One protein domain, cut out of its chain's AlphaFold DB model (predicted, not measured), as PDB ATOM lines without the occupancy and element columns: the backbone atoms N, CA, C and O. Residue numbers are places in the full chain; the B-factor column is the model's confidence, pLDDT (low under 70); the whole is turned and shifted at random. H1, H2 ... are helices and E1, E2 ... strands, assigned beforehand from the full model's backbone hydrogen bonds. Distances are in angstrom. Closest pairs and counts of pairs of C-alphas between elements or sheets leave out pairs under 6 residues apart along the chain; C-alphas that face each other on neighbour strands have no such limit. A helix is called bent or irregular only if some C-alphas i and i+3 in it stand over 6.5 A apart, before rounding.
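What this domain is: This is residues 22 to 82 and 123 to 130 of the 135 residues of an uncharacterized protein of bioreactor metagenome (UniProt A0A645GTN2). A small twisted four-stranded sheet has one helix, H1, over one face, where it covers E2 and E1 and runs along them, while a long loop, residues 40 to 59, reaches away from the sheet before the chain comes back into E2. The printed part has 69 residues, under half in named elements, in the order E1 H1 E2 E3 E4; the mixed sheet runs E2 E1 E3 E4, and the class is mixed. It is only just loose, close to compact: radius of gyration of the C-alphas 13.3 A, spans 39 by 28 by 16 A.

Where its parts are: E1, residues 22 to 26, 13.1 A, begins at C-alpha (67.026, 99.661, -24.815). E2 is 60 to 63, 9.9 A; E3 72 to 76, 13.8 A; E4 126 to 129, 10.4 A, ending at C-alpha (57.261, 97.254, -13.219). H1, 28 to 39, 16.8 A, is irregular: C-alphas 29 and 32 are 7.3 A apart.

How they stand to each other: E1 is parallel to E2 (N 62 and O 24, 2.8 A) and antiparallel to E3 (N 25 and O 73, 2.8 A). E3 and E4 are antiparallel (N 74 and O 127, 2.8 A). E1, H1, E2 form a strand-helix-strand unit, parallel neighbours joined through a helix, with a right-handed crossover. H1 is on the sheet, two layers, at a height of 8.7 A; its closest C-alphas to E2 are Pro 28 and Val 63, 5.7 A. In H1, 6 of 8 O i to N i+4 pairs are within hydrogen-bond range.

The domain as a whole: The farthest C-alphas, Asn 48 and Asp 82, are 40.6 A apart. Residues 83 to 122 are not printed; C-alphas 82 and 123 are 9.3 A apart. The link H1 to E2 is long. No printed residue has pLDDT under 70.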
ATOM      1  N   LYS A  22      66.193 100.593 -24.046       92.00
ATOM      2  CA  LYS A  22      67.026  99.661 -24.815       92.00
ATOM      3  C   LYS A  22      67.253  98.358 -24.059       92.00
ATOM      4  O   LYS A  22      67.195  97.295 -24.663       92.00
ATOM      5  N   TYR A  23      67.482  98.429 -22.752       93.75
ATOM      6  CA  TYR A  23      67.772  97.258 -21.932       93.75
ATOM      7  C   TYR A  23      66.530  96.816 -21.165       93.75
ATOM      8  O   TYR A  23      65.831  97.650 -20.582       93.75
ATOM      9  N   LEU A  24      66.286  95.508 -21.148       94.50
ATOM     10  CA  LEU A  24      65.280  94.855 -20.317       94.50
ATOM     11  C   LEU A  24      66.002  94.069 -19.221       94.50
ATOM     12  O   LEU A  24      66.624  93.053 -19.508       94.50
ATOM     13  N   LEU A  25      65.924  94.539 -17.977       93.88
ATOM     14  CA  LEU A  25      66.530  93.866 -16.829       93.88
ATOM     15  C   LEU A  25      65.490  92.971 -16.158       93.88
ATOM     16  O   LEU A  25      64.414  93.446 -15.780       93.88
ATOM     17  N   ILE A  26      65.814  91.693 -16.012       94.81
ATOM     18  CA  ILE A  26      64.894  90.656 -15.531       94.81
ATOM     19  C   ILE A  26      65.602  89.673 -14.603       94.81
ATOM     20  O   ILE A  26      66.831  89.564 -14.616       94.81
ATOM     21  N   SER A  27      64.809  88.942 -13.825       94.44
ATOM     22  CA  SER A  27      65.286  87.802 -13.052       94.44
ATOM     23  C   SER A  27      65.609  86.596 -13.958       94.44
ATOM     24  O   SER A  27      65.114  86.524 -15.093       94.44
ATOM     25  N   PRO A  28      66.424  85.630 -13.489       93.31
ATOM     26  CA  PRO A  28      66.739  84.412 -14.242       93.31
ATOM     27  C   PRO A  28      65.507  83.579 -14.624       93.31
ATOM     28  O   PRO A  28      65.468  82.981 -15.696       93.31
ATOM     29  N   GLU A  29      64.468  83.573 -13.790       90.69
ATOM     30  CA  GLU A  29      63.238  82.802 -14.008       90.69
ATOM     31  C   GLU A  29      62.452  83.301 -15.231       90.69
ATOM     32  O   GLU A  29      61.755  82.529 -15.890       90.69
ATOM     33  N   LEU A  30      62.584  84.589 -15.560       90.69
ATOM     34  CA  LEU A  30      61.922  85.228 -16.697       90.69
ATOM     35  C   LEU A  30      62.745  85.171 -17.992       90.69
ATOM     36  O   LEU A  30      62.240  85.571 -19.043       90.69
ATOM     37  N   GLU A  31      63.984  84.671 -17.952       91.56
ATOM     38  CA  GLU A  31      64.898  84.687 -19.098       91.56
ATOM     39  C   GLU A  31      64.302  83.976 -20.317       91.56
ATOM     40  O   GLU A  31      64.259  84.541 -21.413       91.56
ATOM     41  N   THR A  32      63.806  82.753 -20.133       91.25
ATOM     42  CA  THR A  32      63.247  81.945 -21.226       91.25
ATOM     43  C   THR A  32      62.066  82.650 -21.891       91.25
ATOM     44  O   THR A  32      62.008  82.739 -23.118       91.25
ATOM     45  N   LEU A  33      61.160  83.213 -21.085       90.31
ATOM     46  CA  LEU A  33      59.996  83.950 -21.573       90.31
ATOM     47  C   LEU A  33      60.418  85.219 -22.324       90.31
ATOM     48  O   LEU A  33      59.923  85.488 -23.417       90.31
ATOM     49  N   ALA A  34      61.364  85.982 -21.776       91.06
ATOM     50  CA  ALA A  34      61.859  87.196 -22.414       91.06
ATOM     51  C   ALA A  34      62.539  86.900 -23.756       91.06
ATOM     52  O   ALA A  34      62.284  87.595 -24.737       91.06
ATOM     53  N   ARG A  35      63.353  85.841 -23.840       91.25
ATOM     54  CA  ARG A  35      63.973  85.412 -25.103       91.25
ATOM     55  C   ARG A  35      62.925  85.004 -26.133       91.25
ATOM     56  O   ARG A  35      63.055  85.372 -27.297       91.25
ATOM     57  N   GLN A  36      61.879  84.298 -25.711       89.38
ATOM     58  CA  GLN A  36      60.777  83.930 -26.594       89.38
ATOM     59  C   GLN A  36      60.066  85.177 -27.142       89.38
ATOM     60  O   GLN A  36      59.879  85.291 -28.350       89.38
ATOM     61  N   ILE A  37      59.741  86.146 -26.279       90.12
ATOM     62  CA  ILE A  37      59.074  87.394 -26.678       90.12
ATOM     63  C   ILE A  37      59.969  88.265 -27.567       90.12
ATOM     64  O   ILE A  37      59.469  88.899 -28.485       90.12
ATOM     65  N   LEU A  38      61.278  88.335 -27.315       91.81
ATOM     66  CA  LEU A  38      62.163  89.281 -28.006       91.81
ATOM     67  C   LEU A  38      62.770  88.738 -29.298       91.81
ATOM     68  O   LEU A  38      63.125  89.530 -30.173       91.81
ATOM     69  N   TYR A  39      62.899  87.417 -29.436       90.06
ATOM     70  CA  TYR A  39      63.545  86.808 -30.601       90.06
ATOM     71  C   TYR A  39      62.583  86.090 -31.546       90.06
ATOM     72  O   TYR A  39      62.949  85.874 -32.701       90.06
ATOM     73  N   SER A  40      61.360  85.769 -31.111       89.12
ATOM     74  CA  SER A  40      60.350  85.178 -31.994       89.12
ATOM     75  C   SER A  40      59.953  86.141 -33.117       89.12
ATOM     76  O   SER A  40      59.723  87.329 -32.885       89.12
ATOM     77  N   ASP A  41      59.846  85.616 -34.338       86.69
ATOM     78  CA  ASP A  41      59.284  86.322 -35.497       86.69
ATOM     79  C   ASP A  41      57.777  86.550 -35.374       86.69
ATOM     80  O   ASP A  41      57.244  87.556 -35.850       86.69
ATOM     81  N   THR A  42      57.099  85.626 -34.699       86.88
ATOM     82  CA  THR A  42      55.647  85.614 -34.545       86.88
ATOM     83  C   THR A  42      55.249  85.988 -33.129       86.88
ATOM     84  O   THR A  42      55.948  85.644 -32.170       86.88
ATOM     85  N   ASP A  43      54.122  86.678 -32.983       83.44
ATOM     86  CA  ASP A  43      53.556  86.978 -31.667       83.44
ATOM     87  C   ASP A  43      53.234  85.669 -30.924       83.44
ATOM     88  O   ASP A  43      52.538  84.797 -31.446       83.44
ATOM     89  N   ILE A  44      53.756  85.527 -29.703       82.62
ATOM     90  CA  ILE A  44      53.589  84.328 -28.871       82.62
ATOM     91  C   ILE A  44      52.136  84.105 -28.430       82.62
ATOM     92  O   ILE A  44      51.775  82.996 -28.045       82.62
ATOM     93  N   THR A  45      51.314  85.156 -28.455       83.31
ATOM     94  CA  THR A  45      49.899  85.109 -28.066       83.31
ATOM     95  C   THR A  45      48.977  84.825 -29.250       83.31
ATOM     96  O   THR A  45      47.804  84.497 -29.058       83.31
ATOM     97  N   ALA A  46      49.486  84.937 -30.479       81.75
ATOM     98  CA  ALA A  46      48.687  84.766 -31.677       81.75
ATOM     99  C   ALA A  46      48.488  83.285 -32.018       81.75
ATOM    100  O   ALA A  46      49.419  82.486 -32.032       81.75
ATOM    101  N   THR A  47      47.257  82.925 -32.387       79.25
ATOM    102  CA  THR A  47      46.924  81.575 -32.874       79.25
ATOM    103  C   THR A  47      47.492  81.299 -34.271       79.25
ATOM    104  O   THR A  47      47.706  80.147 -34.635       79.25
ATOM    105  N   ASN A  48      47.748  82.352 -35.058       79.56
ATOM    106  CA  ASN A  48      48.216  82.243 -36.437       79.56
ATOM    107  C   ASN A  48      49.682  82.697 -36.559       79.56
ATOM    108  O   ASN A  48      49.992  83.824 -36.169       79.56
ATOM    109  N   PRO A  49      50.563  81.917 -37.214       76.94
ATOM    110  CA  PRO A  49      51.981  82.257 -37.386       76.94
ATOM    111  C   PRO A  49      52.241  83.424 -38.361       76.94
ATOM    112  O   PRO A  49      53.382  83.799 -38.583       76.94
ATOM    113  N   GLY A  50      51.205  84.009 -38.967       83.50
ATOM    114  CA  GLY A  50      51.339  85.197 -39.820       83.50
ATOM    115  C   GLY A  50      51.373  86.525 -39.053       83.50
ATOM    116  O   GLY A  50      51.578  87.570 -39.668       83.50
ATOM    117  N   VAL A  51      51.134  86.516 -37.736       86.25
ATOM    118  CA  VAL A  51      51.119  87.738 -36.922       86.25
ATOM    119  C   VAL A  51      52.543  88.106 -36.531       86.25
ATOM    120  O   VAL A  51      53.182  87.403 -35.750       86.25
ATOM    121  N   ILE A  52      53.025  89.222 -37.078       87.44
ATOM    122  CA  ILE A  52      54.362  89.758 -36.810       87.44
ATOM    123  C   ILE A  52      54.467  90.180 -35.344       87.44
ATOM    124  O   ILE A  52      53.599  90.884 -34.831       87.44
ATOM    125  N   ASN A  53      55.568  89.805 -34.698       89.06
ATOM    126  CA  ASN A  53      55.898  90.257 -33.355       89.06
ATOM    127  C   ASN A  53      56.402  91.720 -33.345       89.06
ATOM    128  O   ASN A  53      57.488  91.996 -33.863       89.06
ATOM    129  N   PRO A  54      55.688  92.666 -32.705       88.44
ATOM    130  CA  PRO A  54      56.107  94.066 -32.642       88.44
ATOM    131  C   PRO A  54      57.266  94.327 -31.669       88.44
ATOM    132  O   PRO A  54      57.883  95.389 -31.732       88.44
ATOM    133  N   LEU A  55      57.545  93.402 -30.745       88.00
ATOM    134  CA  LEU A  55      58.601  93.535 -29.734       88.00
ATOM    135  C   LEU A  55      59.918  92.886 -30.159       88.00
ATOM    136  O   LEU A  55      60.903  92.957 -29.417       88.00
ATOM    137  N   LYS A  56      59.960  92.288 -31.356       90.31
ATOM    138  CA  LYS A  56      61.148  91.609 -31.856       90.31
ATOM    139  C   LYS A  56      62.334  92.573 -31.920       90.31
ATOM    140  O   LYS A  56      62.294  93.574 -32.630       90.31
ATOM    141  N   GLY A  57      63.394  92.259 -31.178       88.69
ATOM    142  CA  GLY A  57      64.634  93.042 -31.153       88.69
ATOM    143  C   GLY A  57      64.503  94.464 -30.596       88.69
ATOM    144  O   GLY A  57      65.433  95.250 -30.747       88.69
ATOM    145  N   VAL A  58      63.377  94.815 -29.963       89.94
ATOM    146  CA  VAL A  58      63.182  96.158 -29.386       89.94
ATOM    147  C   VAL A  58      64.046  96.356 -28.140       89.94
ATOM    148  O   VAL A  58      64.530  97.462 -27.903       89.94
ATOM    149  N   PHE A  59      64.249  95.292 -27.359       92.56
ATOM    150  CA  PHE A  59      65.047  95.314 -26.138       92.56
ATOM    151  C   PHE A  59      66.167  94.280 -26.176       92.56
ATOM    152  O   PHE A  59      66.017  93.199 -26.743       92.56
ATOM    153  N   GLU A  60      67.264  94.600 -25.499       93.38
ATOM    154  CA  GLU A  60      68.337  93.675 -25.167       93.38
ATOM    155  C   GLU A  60      68.100  93.135 -23.743       93.38
ATOM    156  O   GLU A  60      68.121  93.920 -22.785       93.38
ATOM    157  N   PRO A  61      67.814  91.829 -23.576       93.50
ATOM    158  CA  PRO A  61      67.557  91.256 -22.264       93.50
ATOM    159  C   PRO A  61      68.867  91.079 -21.488       93.50
ATOM    160  O   PRO A  61      69.810  90.455 -21.972       93.50
ATOM    161  N   VAL A  62      68.896  91.585 -20.258       94.56
ATOM    162  CA  VAL A  62      69.997  91.435 -19.303       94.56
ATOM    163  C   VAL A  62      69.460  90.727 -18.068       94.56
ATOM    164  O   VAL A  62      68.532  91.199 -17.409       94.56
ATOM    165  N   VAL A  63      70.051  89.581 -17.753       94.75
ATOM    166  CA  VAL A  63      69.627  88.749 -16.627       94.75
ATOM    167  C   VAL A  63      70.402  89.153 -15.381       94.75
ATOM    168  O   VAL A  63      71.633  89.186 -15.395       94.75
ATOM    169  N   ILE A  64      69.685  89.463 -14.301       94.06
ATOM    170  CA  ILE A  64      70.271  89.902 -13.034       94.06
ATOM    171  C   ILE A  64      69.847  88.937 -11.919       94.06
ATOM    172  O   ILE A  64      68.678  88.933 -11.538       94.06
ATOM    173  N   PRO A  65      70.783  88.183 -11.314       93.38
ATOM    174  CA  PRO A  65      70.456  87.187 -10.287       93.38
ATOM    175  C   PRO A  65      69.997  87.796  -8.952       93.38
ATOM    176  O   PRO A  65      69.460  87.095  -8.106       93.38
ATOM    177  N   HIS A  66      70.217  89.096  -8.742       90.75
ATOM    178  CA  HIS A  66      69.798  89.805  -7.529       90.75
ATOM    179  C   HIS A  66      68.325  90.248  -7.563       90.75
ATOM    180  O   HIS A  66      67.801  90.675  -6.537       90.75
ATOM    181  N   ILE A  67      67.660  90.173  -8.722       90.56
ATOM    182  CA  ILE A  67      66.214  90.376  -8.825       90.56
ATOM    183  C   ILE A  67      65.572  89.028  -8.511       90.56
ATOM    184  O   ILE A  67      65.674  88.104  -9.308       90.56
ATOM    185  N   THR A  68      64.971  88.908  -7.330       88.31
ATOM    186  CA  THR A  68      64.370  87.655  -6.839       88.31
ATOM    187  C   THR A  68      62.847  87.632  -6.952       88.31
ATOM    188  O   THR A  68      62.223  86.604  -6.701       88.31
ATOM    189  N   ASP A  69      62.240  88.767  -7.291       88.50
ATOM    190  CA  ASP A  69      60.813  88.903  -7.543       88.50
ATOM    191  C   ASP A  69      60.515  88.876  -9.051       88.50
ATOM    192  O   ASP A  69      61.406  88.900  -9.895       88.50
ATOM    193  N   TRP A  70      59.231  88.868  -9.406       89.50
ATOM    194  CA  TRP A  70      58.780  88.927 -10.801       89.50
ATOM    195  C   TRP A  70      58.884  90.338 -11.410       89.50
ATOM    196  O   TRP A  70      58.344  90.585 -12.493       89.50
ATOM    197  N   SER A  71      59.549  91.274 -10.723       93.06
ATOM    198  CA  SER A  71      59.732  92.633 -11.219       93.06
ATOM    199  C   SER A  71      60.616  92.633 -12.459       93.06
ATOM    200  O   SER A  71      61.602  91.905 -12.564       93.06
ATOM    201  N   TRP A  72      60.317  93.542 -13.377       92.56
ATOM    202  CA  TRP A  72      61.166  93.807 -14.529       92.56
ATOM    203  C   TRP A  72      61.427  95.298 -14.661       92.56
ATOM    204  O   TRP A  72      60.611  96.143 -14.276       92.56
ATOM    205  N   TYR A  73      62.590  95.622 -15.210       93.19
ATOM    206  CA  TYR A  73      63.068  96.989 -15.315       93.19
ATOM    207  C   TYR A  73      63.430  97.303 -16.757       93.19
ATOM    208  O   TYR A  73      63.906  96.450 -17.500       93.19
ATOM    209  N   LEU A  74      63.218  98.552 -17.148       92.56
ATOM    210  CA  LEU A  74      63.701  99.084 -18.409       92.56
ATOM    211  C   LEU A  74      64.732 100.164 -18.129       92.56
ATOM    212  O   LEU A  74      64.516 101.002 -17.250       92.56
ATOM    213  N   ALA A  75      65.803 100.165 -18.912       92.56
ATOM    214  CA  ALA A  75      66.803 101.221 -18.906       92.56
ATOM    215  C   ALA A  75      67.058 101.738 -20.329       92.56
ATOM    216  O   ALA A  75      67.028 100.984 -21.307       92.56
ATOM    217  N   ALA A  76      67.272 103.046 -20.443       92.19
ATOM    218  CA  ALA A  76      67.693 103.695 -21.679       92.19
ATOM    219  C   ALA A  76      69.148 103.346 -21.994       92.19
ATOM    220  O   ALA A  76      69.893 102.844 -21.152       92.19
ATOM    221  N   SER A  77      69.565 103.636 -23.222       89.50
ATOM    222  CA  SER A  77      70.986 103.618 -23.548       89.50
ATOM    223  C   SER A  77      71.706 104.783 -22.864       89.50
ATOM    224  O   SER A  77      71.211 105.909 -22.905       89.50
ATOM    225  N   ALA A  78      72.912 104.533 -22.343       85.00
ATOM    226  CA  ALA A  78      73.794 105.576 -21.808       85.00
ATOM    227  C   ALA A  78      74.113 106.684 -22.836       85.00
ATOM    228  O   ALA A  78      74.441 107.803 -22.461       85.00
ATOM    229  N   SER A  79      73.980 106.400 -24.140       86.44
ATOM    230  CA  SER A  79      74.125 107.403 -25.203       86.44
ATOM    231  C   SER A  79      72.953 108.391 -25.287       86.44
ATOM    232  O   SER A  79      73.130 109.475 -25.832       86.44
ATOM    233  N   GLU A  80      71.762 108.031 -24.791       85.81
ATOM    234  CA  GLU A  80      70.608 108.943 -24.717       85.81
ATOM    235  C   GLU A  80      70.573 109.690 -23.383       85.81
ATOM    236  O   GLU A  80      70.324 110.896 -23.345       85.81
ATOM    237  N   ILE A  81      70.776 108.964 -22.283       86.12
ATOM    238  CA  ILE A  81      70.730 109.509 -20.930       86.12
ATOM    239  C   ILE A  81      71.553 108.630 -19.999       86.12
ATOM    240  O   ILE A  81      71.419 107.405 -20.004       86.12
ATOM    241  N   ASP A  82      72.392 109.261 -19.191       85.56
ATOM    242  CA  ASP A  82      73.179 108.555 -18.193       85.56
ATOM    243  C   ASP A  82      72.343 108.317 -16.930       85.56
ATOM    244  O   ASP A  82      71.925 109.257 -16.250       85.56
ATOM    245  N   TYR A 123      66.687 109.209 -12.918       86.00
ATOM    246  CA  TYR A 123      65.587 108.250 -12.828       86.00
ATOM    247  C   TYR A 123      64.736 108.211 -14.098       86.00
ATOM    248  O   TYR A 123      64.030 107.232 -14.339       86.00
ATOM    249  N   ARG A 124      64.748 109.267 -14.923       87.44
ATOM    250  CA  ARG A 124      63.866 109.354 -16.096       87.44
ATOM    251  C   ARG A 124      64.182 108.326 -17.174       87.44
ATOM    252  O   ARG A 124      63.276 107.927 -17.911       87.44
ATOM    253  N   GLY A 125      65.443 107.908 -17.243       88.56
ATOM    254  CA  GLY A 125      65.919 106.850 -18.125       88.56
ATOM    255  C   GLY A 125      65.624 105.438 -17.616       88.56
ATOM    256  O   GLY A 125      65.958 104.478 -18.302       88.56
ATOM    257  N   MET A 126      64.999 105.294 -16.443       90.38
ATOM    258  CA  MET A 126      64.688 104.005 -15.838       90.38
ATOM    259  C   MET A 126      63.186 103.855 -15.593       90.38
ATOM    260  O   MET A 126      62.450 104.817 -15.359       90.38
ATOM    261  N   TYR A 127      62.706 102.620 -15.653       91.44
ATOM    262  CA  TYR A 127      61.331 102.281 -15.316       91.44
ATOM    263  C   TYR A 127      61.287 100.926 -14.621       91.44
ATOM    264  O   TYR A 127      61.914  99.984 -15.089       91.44
ATOM    265  N   LYS A 128      60.519 100.826 -13.534       91.62
ATOM    266  CA  LYS A 128      60.235  99.568 -12.840       91.62
ATOM    267  C   LYS A 128      58.783  99.175 -13.080       91.62
ATOM    268  O   LYS A 128      57.885 100.004 -12.934       91.62
ATOM    269  N   ASN A 129      58.555  97.900 -13.356       92.12
ATOM    270  CA  ASN A 129      57.261  97.254 -13.219       92.12
ATOM    271  C   ASN A 129      57.367  96.182 -12.128       92.12
ATOM    272  O   ASN A 129      58.350  95.447 -12.094       92.12
ATOM    273  N   ALA A 130      56.370  96.092 -11.246       91.00
ATOM    274  CA  ALA A 130      56.329  95.071 -10.196       91.00
ATOM    275  C   ALA A 130      56.156  93.640 -10.744       91.00
ATOM    276  O   ALA A 130      56.322  92.674 -10.007       91.00
TER     277      ALA A 130